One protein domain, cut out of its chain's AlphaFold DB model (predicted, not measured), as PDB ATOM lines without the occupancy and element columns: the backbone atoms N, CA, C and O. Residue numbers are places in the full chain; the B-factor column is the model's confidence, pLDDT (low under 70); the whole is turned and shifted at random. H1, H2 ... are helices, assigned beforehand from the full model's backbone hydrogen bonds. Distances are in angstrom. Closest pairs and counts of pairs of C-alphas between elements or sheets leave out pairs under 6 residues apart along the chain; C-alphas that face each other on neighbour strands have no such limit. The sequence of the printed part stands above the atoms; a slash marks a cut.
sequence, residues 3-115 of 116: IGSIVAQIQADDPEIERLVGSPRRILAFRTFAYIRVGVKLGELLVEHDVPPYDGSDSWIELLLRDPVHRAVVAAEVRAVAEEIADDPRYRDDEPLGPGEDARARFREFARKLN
ATOM      1  N   ILE A   3     413.708 232.867 236.737       91.38
ATOM      2  CA  ILE A   3     413.002 233.942 236.018       91.38
ATOM      3  C   ILE A   3     412.380 234.953 236.988       91.38
ATOM      4  O   ILE A   3     412.531 236.160 236.808       91.38
ATOM      5  N   GLY A   4     411.725 234.471 238.049       92.75
ATOM      6  CA  GLY A   4     411.118 235.351 239.047       92.75
ATOM      7  C   GLY A   4     412.140 236.255 239.738       92.75
ATOM      8  O   GLY A   4     411.869 237.434 239.951       92.75
ATOM      9  N   SER A   5     413.338 235.735 240.023       93.50
ATOM     10  CA  SER A   5     414.443 236.524 240.578       93.50
ATOM     11  C   SER A   5     414.959 237.584 239.599       93.50
ATOM     12  O   SER A   5     415.230 238.703 240.024       93.50
ATOM     13  N   ILE A   6     415.043 237.271 238.301       94.50
ATOM     14  CA  ILE A   6     415.451 238.230 237.257       94.50
ATOM     15  C   ILE A   6     414.453 239.381 237.153       94.50
ATOM     16  O   ILE A   6     414.849 240.544 237.191       94.50
ATOM     17  N   VAL A   7     413.157 239.070 237.074       96.50
ATOM     18  CA  VAL A   7     412.100 240.090 237.007       96.50
ATOM     19  C   VAL A   7     412.100 240.959 238.264       96.50
ATOM     20  O   VAL A   7     412.004 242.178 238.156       96.50
ATOM     21  N   ALA A   8     412.255 240.356 239.446       95.31
ATOM     22  CA  ALA A   8     412.321 241.096 240.703       95.31
ATOM     23  C   ALA A   8     413.535 242.036 240.767       95.31
ATOM     24  O   ALA A   8     413.398 243.165 241.228       95.31
ATOM     25  N   GLN A   9     414.700 241.589 240.287       95.50
ATOM     26  CA  GLN A   9     415.899 242.422 240.233       95.50
ATOM     27  C   GLN A   9     415.714 243.601 239.269       95.50
ATOM     28  O   GLN A   9     415.954 244.738 239.653       95.50
ATOM     29  N   ILE A  10     415.207 243.351 238.057       96.25
ATOM     30  CA  ILE A  10     414.937 244.407 237.068       96.25
ATOM     31  C   ILE A  10     413.925 245.427 237.609       96.25
ATOM     32  O   ILE A  10     414.131 246.627 237.466       96.25
ATOM     33  N   GLN A  11     412.856 244.966 238.267       95.81
ATOM     34  CA  GLN A  11     411.885 245.849 238.916       95.81
ATOM     35  C   GLN A  11     412.528 246.704 240.019       95.81
ATOM     36  O   GLN A  11     412.195 247.878 240.147       95.81
ATOM     37  N   ALA A  12     413.426 246.130 240.823       95.50
ATOM     38  CA  ALA A  12     414.124 246.870 241.873       95.50
ATOM     39  C   ALA A  12     415.087 247.929 241.305       95.50
ATOM     40  O   ALA A  12     415.260 248.984 241.917       95.50
ATOM     41  N   ASP A  13     415.680 247.657 240.141       96.31
ATOM     42  CA  ASP A  13     416.655 248.530 239.485       96.31
ATOM     43  C   ASP A  13     416.007 249.640 238.627       96.31
ATOM     44  O   ASP A  13     416.656 250.653 238.360       96.31
ATOM     45  N   ASP A  14     414.736 249.495 238.222       95.94
ATOM     46  CA  ASP A  14     413.976 250.497 237.454       95.94
ATOM     47  C   ASP A  14     412.739 251.002 238.233       95.94
ATOM     48  O   ASP A  14     411.658 250.401 238.164       95.94
ATOM     49  N   PRO A  15     412.844 252.154 238.932       95.00
ATOM     50  CA  PRO A  15     411.734 252.748 239.682       95.00
ATOM     51  C   PRO A  15     410.497 253.093 238.839       95.00
ATOM     52  O   PRO A  15     409.418 253.306 239.397       95.00
ATOM     53  N   GLU A  16     410.624 253.186 237.509       96.06
ATOM     54  CA  GLU A  16     409.477 253.419 236.632       96.06
ATOM     55  C   GLU A  16     408.533 252.217 236.614       96.06
ATOM     56  O   GLU A  16     407.316 252.398 236.614       96.06
ATOM     57  N   ILE A  17     409.070 250.995 236.669       97.06
ATOM     58  CA  ILE A  17     408.258 249.776 236.700       97.06
ATOM     59  C   ILE A  17     407.352 249.802 237.932       97.06
ATOM     60  O   ILE A  17     406.143 249.604 237.818       97.06
ATOM     61  N   GLU A  18     407.902 250.142 239.100       93.62
ATOM     62  CA  GLU A  18     407.111 250.262 240.328       93.62
ATOM     63  C   GLU A  18     406.026 251.340 240.213       93.62
ATOM     64  O   GLU A  18     404.897 251.139 240.654       93.62
ATOM     65  N   ARG A  19     406.313 252.471 239.561       93.88
ATOM     66  CA  ARG A  19     405.295 253.502 239.313       93.88
ATOM     67  C   ARG A  19     404.156 253.021 238.415       93.88
ATOM     68  O   ARG A  19     403.014 253.423 238.633       93.88
ATOM     69  N   LEU A  20     404.451 252.200 237.410       95.44
ATOM     70  CA  LEU A  20     403.464 251.703 236.450       95.44
ATOM     71  C   LEU A  20     402.548 250.640 237.069       95.44
ATOM     72  O   LEU A  20     401.327 250.669 236.861       95.44
ATOM     73  N   VAL A  21     403.127 249.719 237.850       94.94
ATOM     74  CA  VAL A  21     402.437 248.502 238.311       94.94
ATOM     75  C   VAL A  21     402.376 248.321 239.828       94.94
ATOM     76  O   VAL A  21     401.920 247.275 240.280       94.94
ATOM     77  N   GLY A  22     402.774 249.313 240.626       88.31
ATOM     78  CA  GLY A  22     402.856 249.212 242.091       88.31
ATOM     79  C   GLY A  22     401.517 249.019 242.814       88.31
ATOM     80  O   GLY A  22     401.487 248.711 244.007       88.31
ATOM     81  N   SER A  23     400.382 249.153 242.117       90.00
ATOM     82  CA  SER A  23     399.089 248.808 242.705       90.00
ATOM     83  C   SER A  23     398.954 247.292 242.906       90.00
ATOM     84  O   SER A  23     399.436 246.510 242.081       90.00
ATOM     85  N   PRO A  24     398.253 246.818 243.956       88.88
ATOM     86  CA  PRO A  24     398.155 245.386 244.246       88.88
ATOM     87  C   PRO A  24     397.597 244.536 243.093       88.88
ATOM     88  O   PRO A  24     397.964 243.370 242.937       88.88
ATOM     89  N   ARG A  25     396.703 245.102 242.272       88.81
ATOM     90  CA  ARG A  25     396.090 244.383 241.150       88.81
ATOM     91  C   ARG A  25     397.047 244.325 239.964       88.81
ATOM     92  O   ARG A  25     397.203 243.265 239.356       88.81
ATOM     93  N   ARG A  26     397.712 245.444 239.666       93.75
ATOM     94  CA  ARG A  26     398.683 245.537 238.574       93.75
ATOM     95  C   ARG A  26     399.923 244.709 238.856       93.75
ATOM     96  O   ARG A  26     400.344 243.989 237.961       93.75
ATOM     97  N   ILE A  27     400.443 244.705 240.085       93.94
ATOM     98  CA  ILE A  27     401.659 243.949 240.410       93.94
ATOM     99  C   ILE A  27     401.461 242.441 240.224       93.94
ATOM    100  O   ILE A  27     402.363 241.744 239.754       93.94
ATOM    101  N   LEU A  28     400.272 241.921 240.548       93.06
ATOM    102  CA  LEU A  28     399.956 240.508 240.355       93.06
ATOM    103  C   LEU A  28     399.863 240.154 238.864       93.06
ATOM    104  O   LEU A  28     400.422 239.141 238.431       93.06
ATOM    105  N   ALA A  29     399.184 240.994 238.080       94.94
ATOM    106  CA  ALA A  29     399.073 240.806 236.639       94.94
ATOM    107  C   ALA A  29     400.451 240.912 235.965       94.94
ATOM    108  O   ALA A  29     400.852 240.002 235.242       94.94
ATOM    109  N   PHE A  30     401.209 241.955 236.298       97.25
ATOM    110  CA  PHE A  30     402.574 242.181 235.841       97.25
ATOM    111  C   PHE A  30     403.461 240.965 236.083       97.25
ATOM    112  O   PHE A  30     404.013 240.437 235.126       97.25
ATOM    113  N   ARG A  31     403.552 240.455 237.319       95.88
ATOM    114  CA  ARG A  31     404.390 239.280 237.621       95.88
ATOM    115  C   ARG A  31     403.999 238.067 236.784       95.88
ATOM    116  O   ARG A  31     404.870 237.393 236.246       95.88
ATOM    117  N   THR A  32     402.697 237.819 236.639       94.75
ATOM    118  CA  THR A  32     402.184 236.686 235.855       94.75
ATOM    119  C   THR A  32     402.639 236.768 234.397       94.75
ATOM    120  O   THR A  32     403.188 235.803 233.867       94.75
ATOM    121  N   PHE A  33     402.452 237.920 233.751       97.31
ATOM    122  CA  PHE A  33     402.821 238.090 232.345       97.31
ATOM    123  C   PHE A  33     404.329 238.231 232.137       97.31
ATOM    124  O   PHE A  33     404.865 237.651 231.192       97.31
ATOM    125  N   ALA A  34     405.026 238.931 233.033       97.94
ATOM    126  CA  ALA A  34     406.468 239.127 232.960       97.94
ATOM    127  C   ALA A  34     407.211 237.791 233.031       97.94
ATOM    128  O   ALA A  34     408.137 237.577 232.258       97.94
ATOM    129  N   TYR A  35     406.785 236.853 233.885       96.69
ATOM    130  CA  TYR A  35     407.453 235.550 233.984       96.69
ATOM    131  C   TYR A  35     407.346 234.760 232.676       96.69
ATOM    132  O   TYR A  35     408.327 234.180 232.216       96.69
ATOM    133  N   ILE A  36     406.171 234.788 232.042       96.81
ATOM    134  CA  ILE A  36     405.942 234.113 230.763       96.81
ATOM    135  C   ILE A  36     406.765 234.782 229.655       96.81
ATOM    136  O   ILE A  36     407.518 234.100 228.961       96.81
ATOM    137  N   ARG A  37     406.661 236.109 229.499       98.00
ATOM    138  CA  ARG A  37     407.338 236.841 228.413       98.00
ATOM    139  C   ARG A  37     408.855 236.831 228.545       98.00
ATOM    140  O   ARG A  37     409.535 236.630 227.546       98.00
ATOM    141  N   VAL A  38     409.390 236.934 229.760       97.62
ATOM    142  CA  VAL A  38     410.832 236.767 229.993       97.62
ATOM    143  C   VAL A  38     411.278 235.347 229.661       97.62
ATOM    144  O   VAL A  38     412.302 235.185 229.009       97.62
ATOM    145  N   GLY A  39     410.512 234.318 230.041       95.62
ATOM    146  CA  GLY A  39     410.825 232.937 229.664       95.62
ATOM    147  C   GLY A  39     410.902 232.739 228.147       95.62
ATOM    148  O   GLY A  39     411.860 232.146 227.654       95.62
ATOM    149  N   VAL A  40     409.937 233.294 227.404       97.12
ATOM    150  CA  VAL A  40     409.939 233.273 225.932       97.12
ATOM    151  C   VAL A  40     411.143 234.034 225.377       97.12
ATOM    152  O   VAL A  40     411.883 233.478 224.571       97.12
ATOM    153  N   LYS A  41     411.401 235.257 225.857       97.62
ATOM    154  CA  LYS A  41     412.520 236.089 225.393       97.62
ATOM    155  C   LYS A  41     413.881 235.434 225.641       97.62
ATOM    156  O   LYS A  41     414.753 235.486 224.783       97.62
ATOM    157  N   LEU A  42     414.061 234.789 226.794       95.56
ATOM    158  CA  LEU A  42     415.267 234.016 227.100       95.56
ATOM    159  C   LEU A  42     415.422 232.814 226.159       95.56
ATOM    160  O   LEU A  42     416.538 232.507 225.755       95.56
ATOM    161  N   GLY A  43     414.320 232.148 225.804       94.19
ATOM    162  CA  GLY A  43     414.321 231.065 224.822       94.19
ATOM    163  C   GLY A  43     414.693 231.537 223.413       94.19
ATOM    164  O   GLY A  43     415.494 230.883 222.756       94.19
ATOM    165  N   GLU A  44     414.163 232.680 222.970       96.00
ATOM    166  CA  GLU A  44     414.529 233.309 221.691       96.00
ATOM    167  C   GLU A  44     416.024 233.638 221.648       96.00
ATOM    168  O   GLU A  44     416.729 233.191 220.746       96.00
ATOM    169  N   LEU A  45     416.528 234.319 222.680       95.81
ATOM    170  CA  LEU A  45     417.949 234.646 222.800       95.81
ATOM    171  C   LEU A  45     418.834 233.394 222.799       95.81
ATOM    172  O   LEU A  45     419.897 233.407 222.194       95.81
ATOM    173  N   LEU A  46     418.400 232.303 223.437       92.69
ATOM    174  CA  LEU A  46     419.141 231.040 223.444       92.69
ATOM    175  C   LEU A  46     419.197 230.370 222.060       92.69
ATOM    176  O   LEU A  46     420.160 229.674 221.756       92.69
ATOM    177  N   VAL A  47     418.164 230.539 221.231       91.81
ATOM    178  CA  VAL A  47     418.154 230.024 219.851       91.81
ATOM    179  C   VAL A  47     419.048 230.869 218.943       91.81
ATOM    180  O   VAL A  47     419.681 230.335 218.035       91.81
ATOM    181  N   GLU A  48     419.094 232.179 219.176       92.88
ATOM    182  CA  GLU A  48     419.869 233.131 218.374       92.88
ATOM    183  C   GLU A  48     421.353 233.185 218.768       92.88
ATOM    184  O   GLU A  48     422.201 233.512 217.932       92.88
ATOM    185  N   HIS A  49     421.675 232.849 220.019       89.75
ATOM    186  CA  HIS A  49     423.011 232.983 220.587       89.75
ATOM    187  C   HIS A  49     423.455 231.710 221.308       89.75
ATOM    188  O   HIS A  49     422.850 231.276 222.290       89.75
ATOM    189  N   ASP A  50     424.584 231.156 220.866       83.00
ATOM    190  CA  ASP A  50     425.209 230.019 221.532       83.00
ATOM    191  C   ASP A  50     425.683 230.398 222.942       83.00
ATOM    192  O   ASP A  50     426.404 231.379 223.148       83.00
ATOM    193  N   VAL A  51     425.331 229.565 223.920       83.81
ATOM    194  CA  VAL A  51     425.919 229.599 225.263       83.81
ATOM    195  C   VAL A  51     427.039 228.559 225.371       83.81
ATOM    196  O   VAL A  51     426.957 227.501 224.739       83.81
ATOM    197  N   PRO A  52     428.092 228.811 226.173       78.75
ATOM    198  CA  PRO A  52     429.134 227.820 226.414       78.75
ATOM    199  C   PRO A  52     428.552 226.485 226.911       78.75
ATOM    200  O   PRO A  52     427.525 226.488 227.598       78.75
ATOM    201  N   PRO A  53     429.210 225.344 226.620       76.44
ATOM    202  CA  PRO A  53     428.793 224.053 227.149       76.44
ATOM    203  C   PRO A  53     428.661 224.099 228.672       76.44
ATOM    204  O   PRO A  53     429.542 224.620 229.356       76.44
ATOM    205  N   TYR A  54     427.569 223.540 229.192       75.25
ATOM    206  CA  TYR A  54     427.300 223.516 230.626       75.25
ATOM    207  C   TYR A  54     428.402 222.752 231.372       75.25
ATOM    208  O   TYR A  54     428.600 221.557 231.148       75.25
ATOM    209  N   ASP A  55     429.104 223.444 232.268       74.44
ATOM    210  CA  ASP A  55     430.225 222.914 233.051       74.44
ATOM    211  C   ASP A  55     429.829 222.495 234.480       74.44
ATOM    212  O   ASP A  55     430.679 222.083 235.269       74.44
ATOM    213  N   GLY A  56     428.534 222.560 234.814       69.38
ATOM    214  CA  GLY A  56     428.011 222.188 236.129       69.38
ATOM    215  C   GLY A  56     428.008 223.308 237.170       69.38
ATOM    216  O   GLY A  56     427.642 223.033 238.312       69.38
ATOM    217  N   SER A  57     428.409 224.532 236.808       72.31
ATOM    218  CA  SER A  57     428.411 225.688 237.713       72.31
ATOM    219  C   SER A  57     427.145 226.542 237.570       72.31
ATOM    220  O   SER A  57     426.231 226.440 238.387       72.31
ATOM    221  N   ASP A  58     427.089 227.338 236.507       76.31
ATOM    222  CA  ASP A  58     426.054 228.331 236.246       76.31
ATOM    223  C   ASP A  58     424.949 227.761 235.357       76.31
ATOM    224  O   ASP A  58     425.197 227.057 234.375       76.31
ATOM    225  N   SER A  59     423.704 228.122 235.653       86.44
ATOM    226  CA  SER A  59     422.580 227.845 234.763       86.44
ATOM    227  C   SER A  59     422.788 228.506 233.394       86.44
ATOM    228  O   SER A  59     423.407 229.563 233.270       86.44
ATOM    229  N   TRP A  60     422.205 227.928 232.340       86.81
ATOM    230  CA  TRP A  60     422.269 228.513 230.993       86.81
ATOM    231  C   TRP A  60     421.738 229.958 230.951       86.81
ATOM    232  O   TRP A  60     422.212 230.758 230.152       86.81
ATOM    233  N   ILE A  61     420.797 230.306 231.838       90.38
ATOM    234  CA  ILE A  61     420.260 231.664 231.976       90.38
ATOM    235  C   ILE A  61     421.342 232.613 232.496       90.38
ATOM    236  O   ILE A  61     421.512 233.704 231.960       90.38
ATOM    237  N   GLU A  62     422.089 232.210 233.523       89.00
ATOM    238  CA  GLU A  62     423.187 233.012 234.069       89.00
ATOM    239  C   GLU A  62     424.291 233.207 233.030       89.00
ATOM    240  O   GLU A  62     424.764 234.329 232.863       89.00
ATOM    241  N   LEU A  63     424.640 232.156 232.278       89.62
ATOM    242  CA  LEU A  63     425.601 232.244 231.177       89.62
ATOM    243  C   LEU A  63     425.132 233.210 230.080       89.62
ATOM    244  O   LEU A  63     425.898 234.088 229.681       89.62
ATOM    245  N   LEU A  64     423.877 233.092 229.638       91.75
ATOM    246  CA  LEU A  64     423.285 233.956 228.614       91.75
ATOM    247  C   LEU A  64     423.253 235.423 229.064       91.75
ATOM    248  O   LEU A  64     423.590 236.322 228.296       91.75
ATOM    249  N   LEU A  65     422.908 235.670 230.327       92.62
ATOM    250  CA  LEU A  65     422.824 237.009 230.905       92.62
ATOM    251  C   LEU A  65     424.178 237.568 231.366       92.62
ATOM    252  O   LEU A  65     424.205 238.638 231.966       92.62
ATOM    253  N   ARG A  66     425.321 236.917 231.116       91.19
ATOM    254  CA  ARG A  66     426.633 237.579 231.279       91.19
ATOM    255  C   ARG A  66     426.848 238.673 230.234       91.19
ATOM    256  O   ARG A  66     427.570 239.629 230.512       91.19
ATOM    257  N   ASP A  67     426.207 238.552 229.076       93.88
ATOM    258  CA  ASP A  67     426.200 239.606 228.070       93.88
ATOM    259  C   ASP A  67     425.265 240.756 228.510       93.88
ATOM    260  O   ASP A  67     424.061 240.540 228.716       93.88
ATOM    261  N   PRO A  68     425.776 241.992 228.667       95.00
ATOM    262  CA  PRO A  68     424.948 243.139 229.027       95.00
ATOM    263  C   PRO A  68     423.881 243.475 227.973       95.00
ATOM    264  O   PRO A  68     422.848 244.039 228.333       95.00
ATOM    265  N   VAL A  69     424.081 243.118 226.701       96.06
ATOM    266  CA  VAL A  69     423.090 243.312 225.633       96.06
ATOM    267  C   VAL A  69     421.872 242.425 225.881       96.06
ATOM    268  O   VAL A  69     420.746 242.919 225.857       96.06
ATOM    269  N   HIS A  70     422.075 241.149 226.221       96.00
ATOM    270  CA  HIS A  70     420.973 240.247 226.570       96.00
ATOM    271  C   HIS A  70     420.221 240.732 227.812       96.00
ATOM    272  O   HIS A  70     418.990 240.731 227.829       96.00
ATOM    273  N   ARG A  71     420.942 241.229 228.831       95.88
ATOM    274  CA  ARG A  71     420.303 241.853 230.003       95.88
ATOM    275  C   ARG A  71     419.430 243.039 229.615       95.88
ATOM    276  O   ARG A  71     418.313 243.142 230.113       95.88
ATOM    277  N   ALA A  72     419.920 243.914 228.740       97.31
ATOM    278  CA  ALA A  72     419.173 245.084 228.291       97.31
ATOM    279  C   ALA A  72     417.912 244.694 227.505       97.31
ATOM    280  O   ALA A  72     416.854 245.279 227.730       97.31
ATOM    281  N   VAL A  73     417.996 243.674 226.644       97.94
ATOM    282  CA  VAL A  73     416.839 243.137 225.908       97.94
ATOM    283  C   VAL A  73     415.785 242.584 226.869       97.94
ATOM    284  O   VAL A  73     414.606 242.909 226.741       97.94
ATOM    285  N   VAL A  74     416.193 241.802 227.872       97.75
ATOM    286  CA  VAL A  74     415.264 241.274 228.884       97.75
ATOM    287  C   VAL A  74     414.673 242.397 229.741       97.75
ATOM    288  O   VAL A  74     413.479 242.379 230.021       97.75
ATOM    289  N   ALA A  75     415.463 243.401 230.124       98.06
ATOM    290  CA  ALA A  75     414.964 244.554 230.872       98.06
ATOM    291  C   ALA A  75     413.928 245.362 230.076       98.06
ATOM    292  O   ALA A  75     412.887 245.728 230.623       98.06
ATOM    293  N   ALA A  76     414.172 245.579 228.782       98.19
ATOM    294  CA  ALA A  76     413.215 246.224 227.888       98.19
ATOM    295  C   ALA A  76     411.908 245.423 227.783       98.19
ATOM    296  O   ALA A  76     410.829 246.006 227.832       98.19
ATOM    297  N   GLU A  77     411.997 244.092 227.714       98.44
ATOM    298  CA  GLU A  77     410.826 243.213 227.699       98.44
ATOM    299  C   GLU A  77     410.006 243.338 228.991       98.44
ATOM    300  O   GLU A  77     408.790 243.510 228.940       98.44
ATOM    301  N   VAL A  78     410.656 243.310 230.160       98.44
ATOM    302  CA  VAL A  78     409.978 243.489 231.455       98.44
ATOM    303  C   VAL A  78     409.290 244.855 231.523       98.44
ATOM    304  O   VAL A  78     408.137 244.941 231.949       98.44
ATOM    305  N   ARG A  79     409.965 245.915 231.075       98.38
ATOM    306  CA  ARG A  79     409.396 247.264 231.043       98.38
ATOM    307  C   ARG A  79     408.189 247.364 230.111       98.38
ATOM    308  O   ARG A  79     407.174 247.919 230.518       98.38
ATOM    309  N   ALA A  80     408.258 246.763 228.924       98.56
ATOM    310  CA  ALA A  80     407.133 246.722 227.990       98.56
ATOM    311  C   ALA A  80     405.896 246.063 228.622       98.56
ATOM    312  O   ALA A  80     404.786 246.570 228.491       98.56
ATOM    313  N   VAL A  81     406.079 244.982 229.391       98.44
ATOM    314  CA  VAL A  81     404.969 244.366 230.139       98.44
ATOM    315  C   VAL A  81     404.388 245.321 231.181       98.44
ATOM    316  O   VAL A  81     403.172 245.370 231.349       98.44
ATOM    317  N   ALA A  82     405.223 246.079 231.892       98.12
ATOM    318  CA  ALA A  82     404.741 247.052 232.868       98.12
ATOM    319  C   ALA A  82     403.901 248.159 232.208       98.12
ATOM    320  O   ALA A  82     402.832 248.500 232.717       98.12
ATOM    321  N   GLU A  83     404.361 248.674 231.067       98.19
ATOM    322  CA  GLU A  83     403.669 249.692 230.268       98.19
ATOM    323  C   GLU A  83     402.317 249.165 229.751       98.19
ATOM    324  O   GLU A  83     401.281 249.786 229.985       98.19
ATOM    325  N   GLU A  84     402.286 247.960 229.175       97.94
ATOM    326  CA  GLU A  84     401.050 247.322 228.700       97.94
ATOM    327  C   GLU A  84     400.013 247.119 229.817       97.94
ATOM    328  O   GLU A  84     398.817 247.335 229.613       97.94
ATOM    329  N   ILE A  85     400.457 246.721 231.013       96.25
ATOM    330  CA  ILE A  85     399.571 246.523 232.170       96.25
ATOM    331  C   ILE A  85     399.042 247.857 232.702       96.25
ATOM    332  O   ILE A  85     397.891 247.923 233.139       96.25
ATOM    333  N   ALA A  86     399.858 248.912 232.673       94.56
ATOM    334  CA  ALA A  86     399.443 250.247 233.089       94.56
ATOM    335  C   ALA A  86     398.409 250.864 232.133       94.56
ATOM    336  O   ALA A  86     397.486 251.546 232.594       94.56
ATOM    337  N   ASP A  87     398.531 250.596 230.830       95.44
ATOM    338  CA  ASP A  87     397.628 251.114 229.797       95.44
ATOM    339  C   ASP A  87     396.295 250.351 229.708       95.44
ATOM    340  O   ASP A  87     395.279 250.901 229.255       95.44
ATOM    341  N   ASP A  88     396.269 249.102 230.176       94.38
ATOM    342  CA  ASP A  88     395.104 248.229 230.100       94.38
ATOM    343  C   ASP A  88     393.939 248.719 230.997       94.38
ATOM    344  O   ASP A  88     394.038 248.747 232.233       94.38
ATOM    345  N   PRO A  89     392.770 249.051 230.401       90.56
ATOM    346  CA  PRO A  89     391.596 249.519 231.134       90.56
ATOM    347  C   PRO A  89     391.126 248.587 232.258       90.56
ATOM    348  O   PRO A  89     390.552 249.064 233.235       90.56
ATOM    349  N   ARG A  90     391.376 247.273 232.161       89.12
ATOM    350  CA  ARG A  90     390.965 246.257 233.153       89.12
ATOM    351  C   ARG A  90     391.671 246.398 234.505       89.12
ATOM    352  O   ARG A  90     391.271 245.736 235.474       89.12
ATOM    353  N   TYR A  91     392.721 247.215 234.560       84.62
ATOM    354  CA  TYR A  91     393.514 247.500 235.752       84.62
ATOM    355  C   TYR A  91     393.544 249.002 236.103       84.62
ATOM    356  O   TYR A  91     394.390 249.426 236.891       84.62
ATOM    357  N   ARG A  92     392.659 249.832 235.523       75.75
ATOM    358  CA  ARG A  92     392.544 251.265 235.877       75.75
ATOM    359  C   ARG A  92     391.900 251.496 237.235       75.75
ATOM    360  O   ARG A  92     392.372 252.346 237.980       75.75
ATOM    361  N   ASP A  93     390.857 250.735 237.539       68.62
ATOM    362  CA  ASP A  93     390.150 250.843 238.806       68.62
ATOM    363  C   ASP A  93     390.819 249.918 239.824       68.62
ATOM    364  O   ASP A  93     390.588 248.704 239.857       68.62
ATOM    365  N   ASP A  94     391.693 250.498 240.645       62.84
ATOM    366  CA  ASP A  94     392.255 249.831 241.814       62.84
ATOM    367  C   ASP A  94     391.191 249.761 242.912       62.84
ATOM    368  O   ASP A  94     391.213 250.493 243.902       62.84
ATOM    369  N   GLU A  95     390.226 248.861 242.736       58.66
ATOM    370  CA  GLU A  95     389.409 248.436 243.860       58.66
ATOM    371  C   GLU A  95     390.356 247.835 244.919       58.66
ATOM    372  O   GLU A  95     391.200 246.993 244.575       58.66
ATOM    373  N   PRO A  96     390.301 248.279 246.190       58.81
ATOM    374  CA  PRO A  96     391.267 247.856 247.194       58.81
ATOM    375  C   PRO A  96     391.268 246.333 247.343       58.81
ATOM    376  O   PRO A  96     390.303 245.738 247.823       58.81
ATOM    377  N   LEU A  97     392.375 245.685 246.976       58.91
ATOM    378  CA  LEU A  97     392.561 244.263 247.241       58.91
ATOM    379  C   LEU A  97     392.800 244.068 248.743       58.91
ATOM    380  O   LEU A  97     393.862 244.386 249.276       58.91
ATOM    381  N   GLY A  98     391.787 243.556 249.436       66.44
ATOM    382  CA  GLY A  98     391.854 243.223 250.854       66.44
ATOM    383  C   GLY A  98     390.473 243.118 251.499       66.44
ATOM    384  O   GLY A  98     389.468 243.481 250.890       66.44
ATOM    385  N   PRO A  99     390.390 242.621 252.745       71.44
ATOM    386  CA  PRO A  99     389.143 242.653 253.490       71.44
ATOM    387  C   PRO A  99     388.674 244.105 253.620       71.44
ATOM    388  O   PRO A  99     389.435 244.960 254.083       71.44
ATOM    389  N   GLY A 100     387.424 244.364 253.223       79.81
ATOM    390  CA  GLY A 100     386.779 245.661 253.418       79.81
ATOM    391  C   GLY A 100     386.749 246.068 254.894       79.81
ATOM    392  O   GLY A 100     387.000 245.246 255.783       79.81
ATOM    393  N   GLU A 101     386.422 247.330 255.171       81.81
ATOM    394  CA  GLU A 101     386.406 247.863 256.544       81.81
ATOM    395  C   GLU A 101     385.567 247.004 257.504       81.81
ATOM    396  O   GLU A 101     386.008 246.724 258.620       81.81
ATOM    397  N   ASP A 102     384.449 246.445 257.042       85.12
ATOM    398  CA  ASP A 102     383.608 245.540 257.835       85.12
ATOM    399  C   ASP A 102     384.294 244.208 258.172       85.12
ATOM    400  O   ASP A 102     384.115 243.638 259.250       85.12
ATOM    401  N   ALA A 103     385.093 243.668 257.253       85.62
ATOM    402  CA  ALA A 103     385.880 242.466 257.508       85.62
ATOM    403  C   ALA A 103     387.050 242.761 258.464       85.62
ATOM    404  O   ALA A 103     387.325 241.963 259.362       85.62
ATOM    405  N   ARG A 104     387.675 243.943 258.360       86.31
ATOM    406  CA  ARG A 104     388.699 244.414 259.310       86.31
ATOM    407  C   ARG A 104     388.122 244.667 260.703       86.31
ATOM    408  O   ARG A 104     388.775 244.374 261.703       86.31
ATOM    409  N   ALA A 105     386.905 245.201 260.792       90.69
ATOM    410  CA  ALA A 105     386.192 245.396 262.051       90.69
ATOM    411  C   ALA A 105     385.920 244.054 262.747       90.69
ATOM    412  O   ALA A 105     386.294 243.888 263.908       90.69
ATOM    413  N   ARG A 106     385.392 243.068 262.009       91.94
ATOM    414  CA  ARG A 106     385.174 241.702 262.514       91.94
ATOM    415  C   ARG A 106     386.467 241.041 262.987       91.94
ATOM    416  O   ARG A 106     386.487 240.433 264.054       91.94
ATOM    417  N   PHE A 107     387.561 241.202 262.241       88.69
ATOM    418  CA  PHE A 107     388.864 240.669 262.641       88.69
ATOM    419  C   PHE A 107     389.384 241.306 263.939       88.69
ATOM    420  O   PHE A 107     389.844 240.597 264.831       88.69
ATOM    421  N   ARG A 108     389.260 242.632 264.091       92.06
ATOM    422  CA  ARG A 108     389.644 243.336 265.330       92.06
ATOM    423  C   ARG A 108     388.822 242.879 266.534       92.06
ATOM    424  O   ARG A 108     389.374 242.721 267.621       92.06
ATOM    425  N   GLU A 109     387.522 242.669 266.355       92.44
ATOM    426  CA  GLU A 109     386.648 242.163 267.417       92.44
ATOM    427  C   GLU A 109     387.022 240.730 267.819       92.44
ATOM    428  O   GLU A 109     387.124 240.426 269.007       92.44
ATOM    429  N   PHE A 110     387.293 239.868 266.838       90.50
ATOM    430  CA  PHE A 110     387.768 238.506 267.064       90.50
ATOM    431  C   PHE A 110     389.099 238.473 267.828       90.50
ATOM    432  O   PHE A 110     389.206 237.788 268.844       90.50
ATOM    433  N   ALA A 111     390.088 239.265 267.405       89.81
ATOM    434  CA  ALA A 111     391.391 239.341 268.065       89.81
ATOM    435  C   ALA A 111     391.287 239.819 269.524       89.81
ATOM    436  O   ALA A 111     391.999 239.317 270.389       89.81
ATOM    437  N   ARG A 112     390.364 240.746 269.826       91.44
ATOM    438  CA  ARG A 112     390.090 241.178 271.209       91.44
ATOM    439  C   ARG A 112     389.514 240.059 272.077       91.44
ATOM    440  O   ARG A 112     389.852 240.005 273.250       91.44
ATOM    441  N   LYS A 113     388.674 239.178 271.522       87.19
ATOM    442  CA  LYS A 113     388.077 238.044 272.254       87.19
ATOM    443  C   LYS A 113     389.076 236.923 272.561       87.19
ATOM    444  O   LYS A 113     388.857 236.189 273.510       87.19
ATOM    445  N   LEU A 114     390.142 236.790 271.769       78.38
ATOM    446  CA  LEU A 114     391.208 235.795 271.966       78.38
ATOM    447  C   LEU A 114     392.277 236.210 272.987       78.38
ATOM    448  O   LEU A 114     393.071 235.372 273.397       78.38
ATOM    449  N   ASN A 115     392.331 237.493 273.352       62.78
ATOM    450  CA  ASN A 115     393.352 238.056 274.240       62.78
ATOM    451  C   ASN A 115     392.839 238.241 275.686       62.78
ATOM    452  O   ASN A 115     393.353 239.092 276.414       62.78
TER     453      ASN A 115
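What this domain is: This is residues 3 to 115 of the 116 residues of an uncharacterized protein of Actinobacteria bacterium (UniProt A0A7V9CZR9). Two long helices, H3 and H5, run side by side in opposite ways as the core of the body; H1 packs steeply across H3 and H2 packs on the later part of H5. The short H4 sits near the end of H3 after a long loop, and at the far end of the model a long link leads out to H6, where residues 100 to 106 and 108 to 115 stick out free of the body. The printed part has 113 residues, with six named helices in the order H1 to H6 and no named strand; the class is all helix. The whole is only just loose, close to extended, with a radius of gyration of the C-alphas of 19.6 A, and it spans 62 by 36 by 20 A.

Where its parts are: H1 is residues 3 to 13, beginning at C-alpha 3 (413.002, 233.942, 236.018) and 15.4 A long. H2 is residues 15 to 21, 10.3 A. H3, residues 24 to 48, is the longest helix at 35.9 A, and it starts at C-alpha 24 (398.155, 245.386, 244.246); it has a kink of 25 degrees near residue 35. H4 is residues 60 to 64, 6.0 A. H5 is residues 68 to 87, 28.5 A. H6 is residues 101 to 114, 20.2 A, ending at C-alpha 114 (391.208, 235.795, 271.966).

How they stand to each other: The helices that touch are mostly crossed. H1 and H2 touch only at the corner by their tight link, and only just, with 3 pairs of C-alphas within 8 A; their closest C-alphas, of Gln 11 and Ile 17, are 5.8 A apart. H1 touches residues 31 to 39 of H3 alone, at a steep tilt of 68 degrees, only just short of about perpendicular; the closest C-alphas are those of Ile 3 and Tyr 35, 6.1 A. H2 touches residues 79 to 86 of H5 alone, at a steep tilt of 38 degrees, the same way, closest at the C-alphas of Leu 20 and Ala 86, 5.4 A. H3 and H5 touch at a shallow tilt of 34.5 degrees, only just short of steep, opposite ways, closest at the C-alphas of Ala 34 and Val 78, 5.8 A. H4 only just touches residues 42 to 46 of H3, with 3 pairs of C-alphas within 8 A, closest at the C-alphas of Leu 46 and Leu 64, 7.2 A. H6 touches no helix. Every O i to N i+4 pair is within hydrogen-bond range in H1, H2, H4, H5 and H6, and 19 of 21 are in H3.

The domain as a whole: The C-alphas of Asp 50 and Lys 113, the two farthest apart, are 63.4 A apart. The printed part has no cut. The links from H3 to H4 and from H5 to H6 are long, with 11 and 13 residues. The mean pLDDT of the printed part is 89.8; residue 56, residues 93 to 98 and residue 115 are under 70.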